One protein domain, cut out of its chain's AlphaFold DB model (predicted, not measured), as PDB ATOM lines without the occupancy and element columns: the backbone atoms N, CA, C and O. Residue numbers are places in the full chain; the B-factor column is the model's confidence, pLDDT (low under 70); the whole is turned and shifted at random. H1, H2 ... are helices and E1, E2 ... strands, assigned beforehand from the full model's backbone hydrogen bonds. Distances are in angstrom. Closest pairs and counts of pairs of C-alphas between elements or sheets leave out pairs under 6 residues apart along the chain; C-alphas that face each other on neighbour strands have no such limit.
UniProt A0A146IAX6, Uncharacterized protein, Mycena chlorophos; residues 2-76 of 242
ATOM      1  N   VAL A   2     -45.749  -3.270 -29.475       51.88
ATOM      2  CA  VAL A   2     -44.297  -3.514 -29.708       51.88
ATOM      3  C   VAL A   2     -43.600  -4.272 -28.550       51.88
ATOM      4  O   VAL A   2     -42.486  -4.763 -28.697       51.88
ATOM      5  N   GLY A   3     -44.251  -4.410 -27.387       47.53
ATOM      6  CA  GLY A   3     -43.667  -5.062 -26.200       47.53
ATOM      7  C   GLY A   3     -43.773  -6.595 -26.167       47.53
ATOM      8  O   GLY A   3     -42.909  -7.254 -25.595       47.53
ATOM      9  N   LEU A   4     -44.792  -7.174 -26.812       49.22
ATOM     10  CA  LEU A   4     -45.032  -8.626 -26.816       49.22
ATOM     11  C   LEU A   4     -44.019  -9.385 -27.684       49.22
ATOM     12  O   LEU A   4     -43.549 -10.450 -27.292       49.22
ATOM     13  N   THR A   5     -43.604  -8.813 -28.815       59.09
ATOM     14  CA  THR A   5     -42.615  -9.419 -29.719       59.09
ATOM     15  C   THR A   5     -41.219  -9.492 -29.100       59.09
ATOM     16  O   THR A   5     -40.569 -10.528 -29.208       59.09
ATOM     17  N   LYS A   6     -40.780  -8.461 -28.362       62.69
ATOM     18  CA  LYS A   6     -39.485  -8.482 -27.650       62.69
ATOM     19  C   LYS A   6     -39.434  -9.524 -26.526       62.69
ATOM     20  O   LYS A   6     -38.398 -10.152 -26.334       62.69
ATOM     21  N   SER A   7     -40.541  -9.723 -25.805       67.25
ATOM     22  CA  SER A   7     -40.637 -10.709 -24.718       67.25
ATOM     23  C   SER A   7     -40.642 -12.155 -25.227       67.25
ATOM     24  O   SER A   7     -40.036 -13.027 -24.608       67.25
ATOM     25  N   VAL A   8     -41.297 -12.423 -26.360       65.88
ATOM     26  CA  VAL A   8     -41.270 -13.753 -26.986       65.88
ATOM     27  C   VAL A   8     -39.887 -14.038 -27.572       65.88
ATOM     28  O   VAL A   8     -39.339 -15.115 -27.350       65.88
ATOM     29  N   GLN A   9     -39.281 -13.056 -28.244       63.06
ATOM     30  CA  GLN A   9     -37.947 -13.194 -28.825       63.06
ATOM     31  C   GLN A   9     -36.881 -13.492 -27.761       63.06
ATOM     32  O   GLN A   9     -36.119 -14.436 -27.935       63.06
ATOM     33  N   SER A  10     -36.878 -12.788 -26.623       65.44
ATOM     34  CA  SER A  10     -35.902 -13.037 -25.550       65.44
ATOM     35  C   SER A  10     -36.060 -14.396 -24.856       65.44
ATOM     36  O   SER A  10     -35.107 -14.888 -24.256       65.44
ATOM     37  N   ARG A  11     -37.244 -15.023 -24.936       67.00
ATOM     38  CA  ARG A  11     -37.494 -16.375 -24.404       67.00
ATOM     39  C   ARG A  11     -37.125 -17.476 -25.395       67.00
ATOM     40  O   ARG A  11     -36.688 -18.538 -24.964       67.00
ATOM     41  N   LEU A  12     -37.305 -17.233 -26.693       68.81
ATOM     42  CA  LEU A  12     -36.995 -18.199 -27.750       68.81
ATOM     43  C   LEU A  12     -35.518 -18.179 -28.148       68.81
ATOM     44  O   LEU A  12     -34.964 -19.230 -28.446       68.81
ATOM     45  N   GLU A  13     -34.872 -17.012 -28.134       70.56
ATOM     46  CA  GLU A  13     -33.492 -16.853 -28.602       70.56
ATOM     47  C   GLU A  13     -32.510 -17.792 -27.873       70.56
ATOM     48  O   GLU A  13     -31.785 -18.489 -28.573       70.56
ATOM     49  N   PRO A  14     -32.534 -17.969 -26.533       71.06
ATOM     50  CA  PRO A  14     -31.659 -18.935 -25.858       71.06
ATOM     51  C   PRO A  14     -31.884 -20.395 -26.277       71.06
ATOM     52  O   PRO A  14     -30.933 -21.168 -26.284       71.06
ATOM     53  N   ILE A  15     -33.115 -20.768 -26.649       74.50
ATOM     54  CA  ILE A  15     -33.454 -22.131 -27.098       74.50
ATOM     55  C   ILE A  15     -32.772 -22.431 -28.437       74.50
ATOM     56  O   ILE A  15     -32.352 -23.559 -28.680       74.50
ATOM     57  N   LEU A  16     -32.589 -21.414 -29.284       74.81
ATOM     58  CA  LEU A  16     -31.873 -21.559 -30.554       74.81
ATOM     59  C   LEU A  16     -30.382 -21.879 -30.360       74.81
ATOM     60  O   LEU A  16     -29.759 -22.402 -31.280       74.81
ATOM     61  N   TYR A  17     -29.824 -21.579 -29.183       81.44
ATOM     62  CA  TYR A  17     -28.429 -21.855 -28.835       81.44
ATOM     63  C   TYR A  17     -28.265 -23.086 -27.938       81.44
ATOM     64  O   TYR A  17     -27.145 -23.356 -27.522       81.44
ATOM     65  N   ASP A  18     -29.334 -23.834 -27.637       89.94
ATOM     66  CA  ASP A  18     -29.271 -24.973 -26.709       89.94
ATOM     67  C   ASP A  18     -28.229 -26.019 -27.134       89.94
ATOM     68  O   ASP A  18     -27.440 -26.488 -26.310       89.94
ATOM     69  N   SER A  19     -28.159 -26.302 -28.437       93.94
ATOM     70  CA  SER A  19     -27.174 -27.199 -29.036       93.94
ATOM     71  C   SER A  19     -26.449 -26.522 -30.194       93.94
ATOM     72  O   SER A  19     -27.064 -26.142 -31.192       93.94
ATOM     73  N   LEU A  20     -25.126 -26.431 -30.094       94.12
ATOM     74  CA  LEU A  20     -24.263 -25.832 -31.106       94.12
ATOM     75  C   LEU A  20     -23.421 -26.895 -31.797       94.12
ATOM     76  O   LEU A  20     -22.438 -27.388 -31.251       94.12
ATOM     77  N   ASP A  21     -23.787 -27.210 -33.033       93.44
ATOM     78  CA  ASP A  21     -22.952 -28.016 -33.913       93.44
ATOM     79  C   ASP A  21     -22.024 -27.097 -34.708       93.44
ATOM     80  O   ASP A  21     -22.392 -26.568 -35.761       93.44
ATOM     81  N   LEU A  22     -20.816 -26.889 -34.178       92.81
ATOM     82  CA  LEU A  22     -19.824 -26.030 -34.812       92.81
ATOM     83  C   LEU A  22     -19.253 -26.660 -36.083       92.81
ATOM     84  O   LEU A  22     -18.459 -25.997 -36.724       92.81
ATOM     85  N   SER A  23     -19.683 -27.867 -36.494       88.56
ATOM     86  CA  SER A  23     -19.410 -28.424 -37.829       88.56
ATOM     87  C   SER A  23     -20.117 -27.707 -38.983       88.56
ATOM     88  O   SER A  23     -19.936 -28.055 -40.151       88.56
ATOM     89  N   LYS A  24     -20.912 -26.684 -38.680       89.44
ATOM     90  CA  LYS A  24     -21.537 -25.826 -39.679       89.44
ATOM     91  C   LYS A  24     -20.895 -24.452 -39.597       89.44
ATOM     92  O   LYS A  24     -21.018 -23.784 -38.574       89.44
ATOM     93  N   GLU A  25     -20.279 -24.012 -40.693       88.56
ATOM     94  CA  GLU A  25     -19.554 -22.734 -40.774       88.56
ATOM     95  C   GLU A  25     -20.417 -21.550 -40.309       88.56
ATOM     96  O   GLU A  25     -19.980 -20.734 -39.506       88.56
ATOM     97  N   SER A  26     -21.696 -21.519 -40.694       89.69
ATOM     98  CA  SER A  26     -22.630 -20.473 -40.259       89.69
ATOM     99  C   SER A  26     -22.899 -20.466 -38.748       89.69
ATOM    100  O   SER A  26     -23.070 -19.395 -38.164       89.69
ATOM    101  N   ILE A  27     -22.924 -21.636 -38.097       91.38
ATOM    102  CA  ILE A  27     -23.079 -21.750 -36.639       91.38
ATOM    103  C   ILE A  27     -21.777 -21.353 -35.949       91.38
ATOM    104  O   ILE A  27     -21.815 -20.623 -34.959       91.38
ATOM    105  N   PHE A  28     -20.634 -21.781 -36.485       91.44
ATOM    106  CA  PHE A  28     -19.321 -21.385 -35.991       91.44
ATOM    107  C   PHE A  28     -19.138 -19.860 -36.023       91.44
ATOM    108  O   PHE A  28     -18.844 -19.250 -34.994       91.44
ATOM    109  N   ASP A  29     -19.424 -19.214 -37.154       90.62
ATOM    110  CA  ASP A  29     -19.351 -17.756 -37.290       90.62
ATOM    111  C   ASP A  29     -20.311 -17.036 -36.340       90.62
ATOM    112  O   ASP A  29     -19.965 -16.004 -35.753       90.62
ATOM    113  N   ALA A  30     -21.528 -17.560 -36.178       90.88
ATOM    114  CA  ALA A  30     -22.496 -17.023 -35.232       90.88
ATOM    115  C   ALA A  30     -21.996 -17.151 -33.786       90.88
ATOM    116  O   ALA A  30     -22.135 -16.199 -33.016       90.88
ATOM    117  N   PHE A  31     -21.372 -18.276 -33.434       93.06
ATOM    118  CA  PHE A  31     -20.772 -18.513 -32.125       93.06
ATOM    119  C   PHE A  31     -19.622 -17.538 -31.844       93.06
ATOM    120  O   PHE A  31     -19.653 -16.851 -30.824       93.06
ATOM    121  N   ILE A  32     -18.664 -17.388 -32.765       93.31
ATOM    122  CA  ILE A  32     -17.536 -16.452 -32.603       93.31
ATOM    123  C   ILE A  32     -18.033 -15.005 -32.477       93.31
ATOM    124  O   ILE A  32     -17.572 -14.239 -31.625       93.31
ATOM    125  N   ARG A  33     -19.029 -14.623 -33.282       92.62
ATOM    126  CA  ARG A  33     -19.641 -13.289 -33.226       92.62
ATOM    127  C   ARG A  33     -20.403 -13.075 -31.914       92.62
ATOM    128  O   ARG A  33     -20.285 -12.006 -31.316       92.62
ATOM    129  N   ALA A  34     -21.140 -14.076 -31.436       92.50
ATOM    130  CA  ALA A  34     -21.832 -14.022 -30.151       92.50
ATOM    131  C   ALA A  34     -20.843 -13.934 -28.980       92.50
ATOM    132  O   ALA A  34     -21.038 -13.099 -28.102       92.50
ATOM    133  N   ALA A  35     -19.748 -14.696 -29.003       94.12
ATOM    134  CA  ALA A  35     -18.702 -14.621 -27.984       94.12
ATOM    135  C   ALA A  35     -18.113 -13.206 -27.875       94.12
ATOM    136  O   ALA A  35     -17.914 -12.699 -26.773       94.12
ATOM    137  N   ARG A  36     -17.908 -12.532 -29.016       94.69
ATOM    138  CA  ARG A  36     -17.361 -11.169 -29.053       94.69
ATOM    139  C   ARG A  36     -18.367 -10.089 -28.652       94.69
ATOM    140  O   ARG A  36     -18.000  -9.161 -27.942       94.69
ATOM    141  N   TYR A  37     -19.604 -10.162 -29.144       94.94
ATOM    142  CA  TYR A  37     -20.542  -9.031 -29.067       94.94
ATOM    143  C   TYR A  37     -21.764  -9.278 -28.175       94.94
ATOM    144  O   TYR A  37     -22.445  -8.325 -27.803       94.94
ATOM    145  N   LYS A  38     -22.082 -10.537 -27.855       91.75
ATOM    146  CA  LYS A  38     -23.275 -10.937 -27.090       91.75
ATOM    147  C   LYS A  38     -23.003 -12.143 -26.161       91.75
ATOM    148  O   LYS A  38     -23.738 -13.132 -26.226       91.75
ATOM    149  N   PRO A  39     -22.000 -12.084 -25.264       93.38
ATOM    150  CA  PRO A  39     -21.598 -13.230 -24.436       93.38
ATOM    151  C   PRO A  39     -22.728 -13.765 -23.539       93.38
ATOM    152  O   PRO A  39     -22.791 -14.961 -23.266       93.38
ATOM    153  N   ALA A  40     -23.671 -12.905 -23.136       90.62
ATOM    154  CA  ALA A  40     -24.834 -13.296 -22.338       90.62
ATOM    155  C   ALA A  40     -25.767 -14.305 -23.040       90.62
ATOM    156  O   ALA A  40     -26.483 -15.043 -22.367       90.62
ATOM    157  N   LEU A  41     -25.771 -14.365 -24.379       88.56
ATOM    158  CA  LEU A  41     -26.556 -15.371 -25.105       88.56
ATOM    159  C   LEU A  41     -25.973 -16.776 -24.909       88.56
ATOM    160  O   LEU A  41     -26.719 -17.724 -24.664       88.56
ATOM    161  N   LEU A  42     -24.642 -16.893 -24.950       91.81
ATOM    162  CA  LEU A  42     -23.938 -18.165 -24.779       91.81
ATOM    163  C   LEU A  42     -24.082 -18.709 -23.354       91.81
ATOM    164  O   LEU A  42     -24.254 -19.910 -23.168       91.81
ATOM    165  N   SER A  43     -24.072 -17.829 -22.348       90.62
ATOM    166  CA  SER A  43     -24.184 -18.245 -20.945       90.62
ATOM    167  C   SER A  43     -25.570 -18.780 -20.573       90.62
ATOM    168  O   SER A  43     -25.696 -19.640 -19.704       90.62
ATOM    169  N   LEU A  44     -26.633 -18.300 -21.224       86.00
ATOM    170  CA  LEU A  44     -28.007 -18.695 -20.902       86.00
ATOM    171  C   LEU A  44     -28.489 -19.911 -21.701       86.00
ATOM    172  O   LEU A  44     -29.219 -20.748 -21.143       86.00
ATOM    173  N   GLY A  45     -28.112 -19.976 -22.979       82.38
ATOM    174  CA  GLY A  45     -28.639 -20.934 -23.949       82.38
ATOM    175  C   GLY A  45     -27.876 -22.250 -23.988       82.38
ATOM    176  O   GLY A  45     -28.484 -23.298 -23.815       82.38
ATOM    177  N   THR A  46     -26.554 -22.211 -24.135       94.62
ATOM    178  CA  THR A  46     -25.785 -23.380 -24.580       94.62
ATOM    179  C   THR A  46     -25.700 -24.493 -23.536       94.62
ATOM    180  O   THR A  46     -25.147 -24.298 -22.452       94.62
ATOM    181  N   ARG A  47     -26.224 -25.676 -23.876       95.62
ATOM    182  CA  ARG A  47     -26.137 -26.918 -23.087       95.62
ATOM    183  C   ARG A  47     -25.299 -27.992 -23.760       95.62
ATOM    184  O   ARG A  47     -24.662 -28.779 -23.059       95.62
ATOM    185  N   GLU A  48     -25.285 -28.009 -25.087       96.56
ATOM    186  CA  GLU A  48     -24.524 -28.949 -25.901       96.56
ATOM    187  C   GLU A  48     -23.667 -28.218 -26.930       96.56
ATOM    188  O   GLU A  48     -24.107 -27.258 -27.564       96.56
ATOM    189  N   MET A  49     -22.432 -28.678 -27.103       96.56
ATOM    190  CA  MET A  49     -21.534 -28.166 -28.127       96.56
ATOM    191  C   MET A  49     -20.736 -29.298 -28.765       96.56
ATOM    192  O   MET A  49     -20.147 -30.132 -28.078       96.56
ATOM    193  N   ILE A  50     -20.691 -29.293 -30.093       95.69
ATOM    194  CA  ILE A  50     -19.888 -30.201 -30.906       95.69
ATOM    195  C   ILE A  50     -18.860 -29.354 -31.640       95.69
ATOM    196  O   ILE A  50     -19.204 -28.503 -32.457       95.69
ATOM    197  N   VAL A  51     -17.593 -29.605 -31.351       94.12
ATOM    198  CA  VAL A  51     -16.447 -28.930 -31.946       94.12
ATOM    199  C   VAL A  51     -15.648 -29.974 -32.723       94.12
ATOM    200  O   VAL A  51     -14.867 -30.718 -32.124       94.12
ATOM    201  N   PRO A  52     -15.864 -30.104 -34.042       90.19
ATOM    202  CA  PRO A  52     -15.128 -31.067 -34.847       90.19
ATOM    203  C   PRO A  52     -13.704 -30.574 -35.123       90.19
ATOM    204  O   PRO A  52     -13.323 -29.461 -34.765       90.19
ATOM    205  N   LYS A  53     -12.934 -31.415 -35.820       82.00
ATOM    206  CA  LYS A  53     -11.636 -31.042 -36.374       82.00
ATOM    207  C   LYS A  53     -11.785 -29.761 -37.196       82.00
ATOM    208  O   LYS A  53     -12.692 -29.671 -38.025       82.00
ATOM    209  N   ASN A  54     -10.888 -28.799 -36.989       61.91
ATOM    210  CA  ASN A  54     -10.905 -27.532 -37.716       61.91
ATOM    211  C   ASN A  54     -10.564 -27.768 -39.195       61.91
ATOM    212  O   ASN A  54      -9.400 -27.768 -39.587       61.91
ATOM    213  N   SER A  55     -11.587 -27.957 -40.026       60.22
ATOM    214  CA  SER A  55     -11.507 -27.775 -41.479       60.22
ATOM    215  C   SER A  55     -12.105 -26.431 -41.912       60.22
ATOM    216  O   SER A  55     -12.445 -26.265 -43.080       60.22
ATOM    217  N   TRP A  56     -12.286 -25.492 -40.974       60.84
ATOM    218  CA  TRP A  56     -12.827 -24.164 -41.259       60.84
ATOM    219  C   TRP A  56     -11.899 -23.395 -42.194       60.84
ATOM    220  O   TRP A  56     -10.679 -23.415 -42.046       60.84
ATOM    221  N   THR A  57     -12.508 -22.671 -43.123       52.66
ATOM    222  CA  THR A  57     -11.865 -21.688 -44.006       52.66
ATOM    223  C   THR A  57     -11.193 -20.559 -43.212       52.66
ATOM    224  O   THR A  57     -10.170 -20.022 -43.631       52.66
ATOM    225  N   SER A  58     -11.743 -20.225 -42.042       61.31
ATOM    226  CA  SER A  58     -11.265 -19.153 -41.169       61.31
ATOM    227  C   SER A  58     -10.333 -19.687 -40.080       61.31
ATOM    228  O   SER A  58     -10.752 -20.426 -39.188       61.31
ATOM    229  N   ALA A  59      -9.065 -19.269 -40.119       71.50
ATOM    230  CA  ALA A  59      -8.057 -19.592 -39.110       71.50
ATOM    231  C   ALA A  59      -8.343 -18.861 -37.784       71.50
ATOM    232  O   ALA A  59      -7.747 -17.829 -37.477       71.50
ATOM    233  N   VAL A  60      -9.282 -19.377 -36.990       81.38
ATOM    234  CA  VAL A  60      -9.514 -18.886 -35.627       81.38
ATOM    235  C   VAL A  60      -8.493 -19.529 -34.683       81.38
ATOM    236  O   VAL A  60      -8.409 -20.758 -34.627       81.38
ATOM    237  N   PRO A  61      -7.720 -18.736 -33.917       88.62
ATOM    238  CA  PRO A  61      -6.801 -19.285 -32.930       88.62
ATOM    239  C   PRO A  61      -7.529 -20.120 -31.871       88.62
ATOM    240  O   PRO A  61      -8.584 -19.727 -31.374       88.62
ATOM    241  N   VAL A  62      -6.928 -21.239 -31.458       88.94
ATOM    242  CA  VAL A  62      -7.543 -22.183 -30.505       88.94
ATOM    243  C   VAL A  62      -7.939 -21.534 -29.169       88.94
ATOM    244  O   VAL A  62      -8.977 -21.870 -28.609       88.94
ATOM    245  N   HIS A  63      -7.175 -20.548 -28.688       91.19
ATOM    246  CA  HIS A  63      -7.490 -19.843 -27.442       91.19
ATOM    247  C   HIS A  63      -8.794 -19.034 -27.539       91.19
ATOM    248  O   HIS A  63      -9.545 -18.986 -26.574       91.19
ATOM    249  N   VAL A  64      -9.118 -18.473 -28.712       92.69
ATOM    250  CA  VAL A  64     -10.380 -17.745 -28.929       92.69
ATOM    251  C   VAL A  64     -11.569 -18.695 -28.803       92.69
ATOM    252  O   VAL A  64     -12.595 -18.345 -28.221       92.69
ATOM    253  N   LEU A  65     -11.424 -19.919 -29.316       92.75
ATOM    254  CA  LEU A  65     -12.427 -20.968 -29.171       92.75
ATOM    255  C   LEU A  65     -12.582 -21.391 -27.702       92.75
ATOM    256  O   LEU A  65     -13.704 -21.487 -27.210       92.75
ATOM    257  N   HIS A  66     -11.471 -21.592 -26.986       95.19
ATOM    258  CA  HIS A  66     -11.472 -21.923 -25.555       95.19
ATOM    259  C   HIS A  66     -12.145 -20.835 -24.707       95.19
ATOM    260  O   HIS A  66     -12.976 -21.146 -23.854       95.19
ATOM    261  N   ASP A  67     -11.854 -19.562 -24.981       95.75
ATOM    262  CA  ASP A  67     -12.485 -18.430 -24.301       95.75
ATOM    263  C   ASP A  67     -13.988 -18.358 -24.601       95.75
ATOM    264  O   ASP A  67     -14.786 -18.138 -23.690       95.75
ATOM    265  N   GLY A  68     -14.400 -18.622 -25.845       95.75
ATOM    266  CA  GLY A  68     -15.814 -18.721 -26.211       95.75
ATOM    267  C   GLY A  68     -16.547 -19.842 -25.466       95.75
ATOM    268  O   GLY A  68     -17.668 -19.649 -24.993       95.75
ATOM    269  N   ILE A  69     -15.908 -21.005 -25.310       96.69
ATOM    270  CA  ILE A  69     -16.463 -22.141 -24.555       96.69
ATOM    271  C   ILE A  69     -16.636 -21.773 -23.081       96.69
ATOM    272  O   ILE A  69     -17.678 -22.075 -22.501       96.69
ATOM    273  N   ARG A  70     -15.674 -21.051 -22.491       97.25
ATOM    274  CA  ARG A  70     -15.753 -20.578 -21.098       97.25
ATOM    275  C   ARG A  70     -16.992 -19.710 -20.835       97.25
ATOM    276  O   ARG A  70     -17.517 -19.719 -19.726       97.25
ATOM    277  N   LEU A  71     -17.491 -18.986 -21.841       96.75
ATOM    278  CA  LEU A  71     -18.706 -18.166 -21.718       96.75
ATOM    279  C   LEU A  71     -19.993 -18.999 -21.609       96.75
ATOM    280  O   LEU A  71     -21.019 -18.481 -21.169       96.75
ATOM    281  N   CYS A  72     -19.960 -20.275 -21.993       97.06
ATOM    282  CA  CYS A  72     -21.116 -21.165 -22.000       97.06
ATOM    283  C   CYS A  72     -21.353 -21.773 -20.608       97.06
ATOM    284  O   CYS A  72     -21.249 -22.981 -20.430       97.06
ATOM    285  N   SER A  73     -21.676 -20.957 -19.601       96.38
ATOM    286  CA  SER A  73     -21.736 -21.368 -18.181       96.38
ATOM    287  C   SER A  73     -22.738 -22.479 -17.835       96.38
ATOM    288  O   SER A  73     -22.747 -22.975 -16.710       96.38
ATOM    289  N   ARG A  74     -23.586 -22.880 -18.784       96.12
ATOM    290  CA  ARG A  74     -24.543 -23.981 -18.653       96.12
ATOM    291  C   ARG A  74     -24.196 -25.185 -19.535       96.12
ATOM    292  O   ARG A  74     -25.008 -26.092 -19.660       96.12
ATOM    293  N   LEU A  75     -23.009 -25.209 -20.140       97.56
ATOM    294  CA  LEU A  75     -22.571 -26.290 -21.014       97.56
ATOM    295  C   LEU A  75     -22.399 -27.588 -20.214       97.56
ATOM    296  O   LEU A  75     -21.507 -27.710 -19.378       97.56
ATOM    297  N   GLU A  76     -23.253 -28.563 -20.501       97.75
ATOM    298  CA  GLU A  76     -23.289 -29.869 -19.834       97.75
ATOM    299  C   GLU A  76     -22.694 -30.976 -20.713       97.75
ATOM    300  O   GLU A  76     -22.269 -32.018 -20.208       97.75
TER     301      GLU A  76
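Overview. This is residues 2 to 76 of the 242 residues of an uncharacterized protein of Mycena chlorophos (UniProt A0A146IAX6). A small parallel ribbon, E1 and E2, borders a body with helices H2, H3 and H4; H1 makes an arm whose residues 3 to 9 stick out. The 75 printed residues, mostly helix, run H1, E1, H2, H3, E2, H4. The whole is compact, radius of gyration of the C-alphas 13.0 A, spanning 41 by 24 by 18 A.

Along the chain. E1 is residues 19 to 21, E2 48 to 51, H2 25 to 37, 18.0 A long, H3 39 to 45, H4 62 to 70, and H1 3 to 16, 20.7 A, from C-alpha 3 at (-43.667, -5.062, -26.200). H4 ends at C-alpha 70, (-15.753, -20.578, -21.098).

Arrangement. E1, H2, H3, E2 form a strand-helix-strand unit, parallel strands joined through helices, with a right-handed crossover; N 20 and O 48 are 2.9 A apart. H2 touches H4 with residues 31 to 35 alone, closest C-alphas Ala 35 and Gly 68, 5.3 A. H1 touches H3 with residues 13 to 16 alone, closest C-alphas Pro 14 and Gly 45, 4.1 A, about perpendicular at 78 degrees. Every O i to N i+4 pair is within hydrogen-bond range in H2, H3 and H4, and 8 of 10 in H1.

Size, cuts and confidence. The farthest C-alphas, Val 2 and Lys 53, are 43.2 A apart. The printed part has no cut and no long link. Residues 2 to 12 and 54 to 58 have pLDDT under 70.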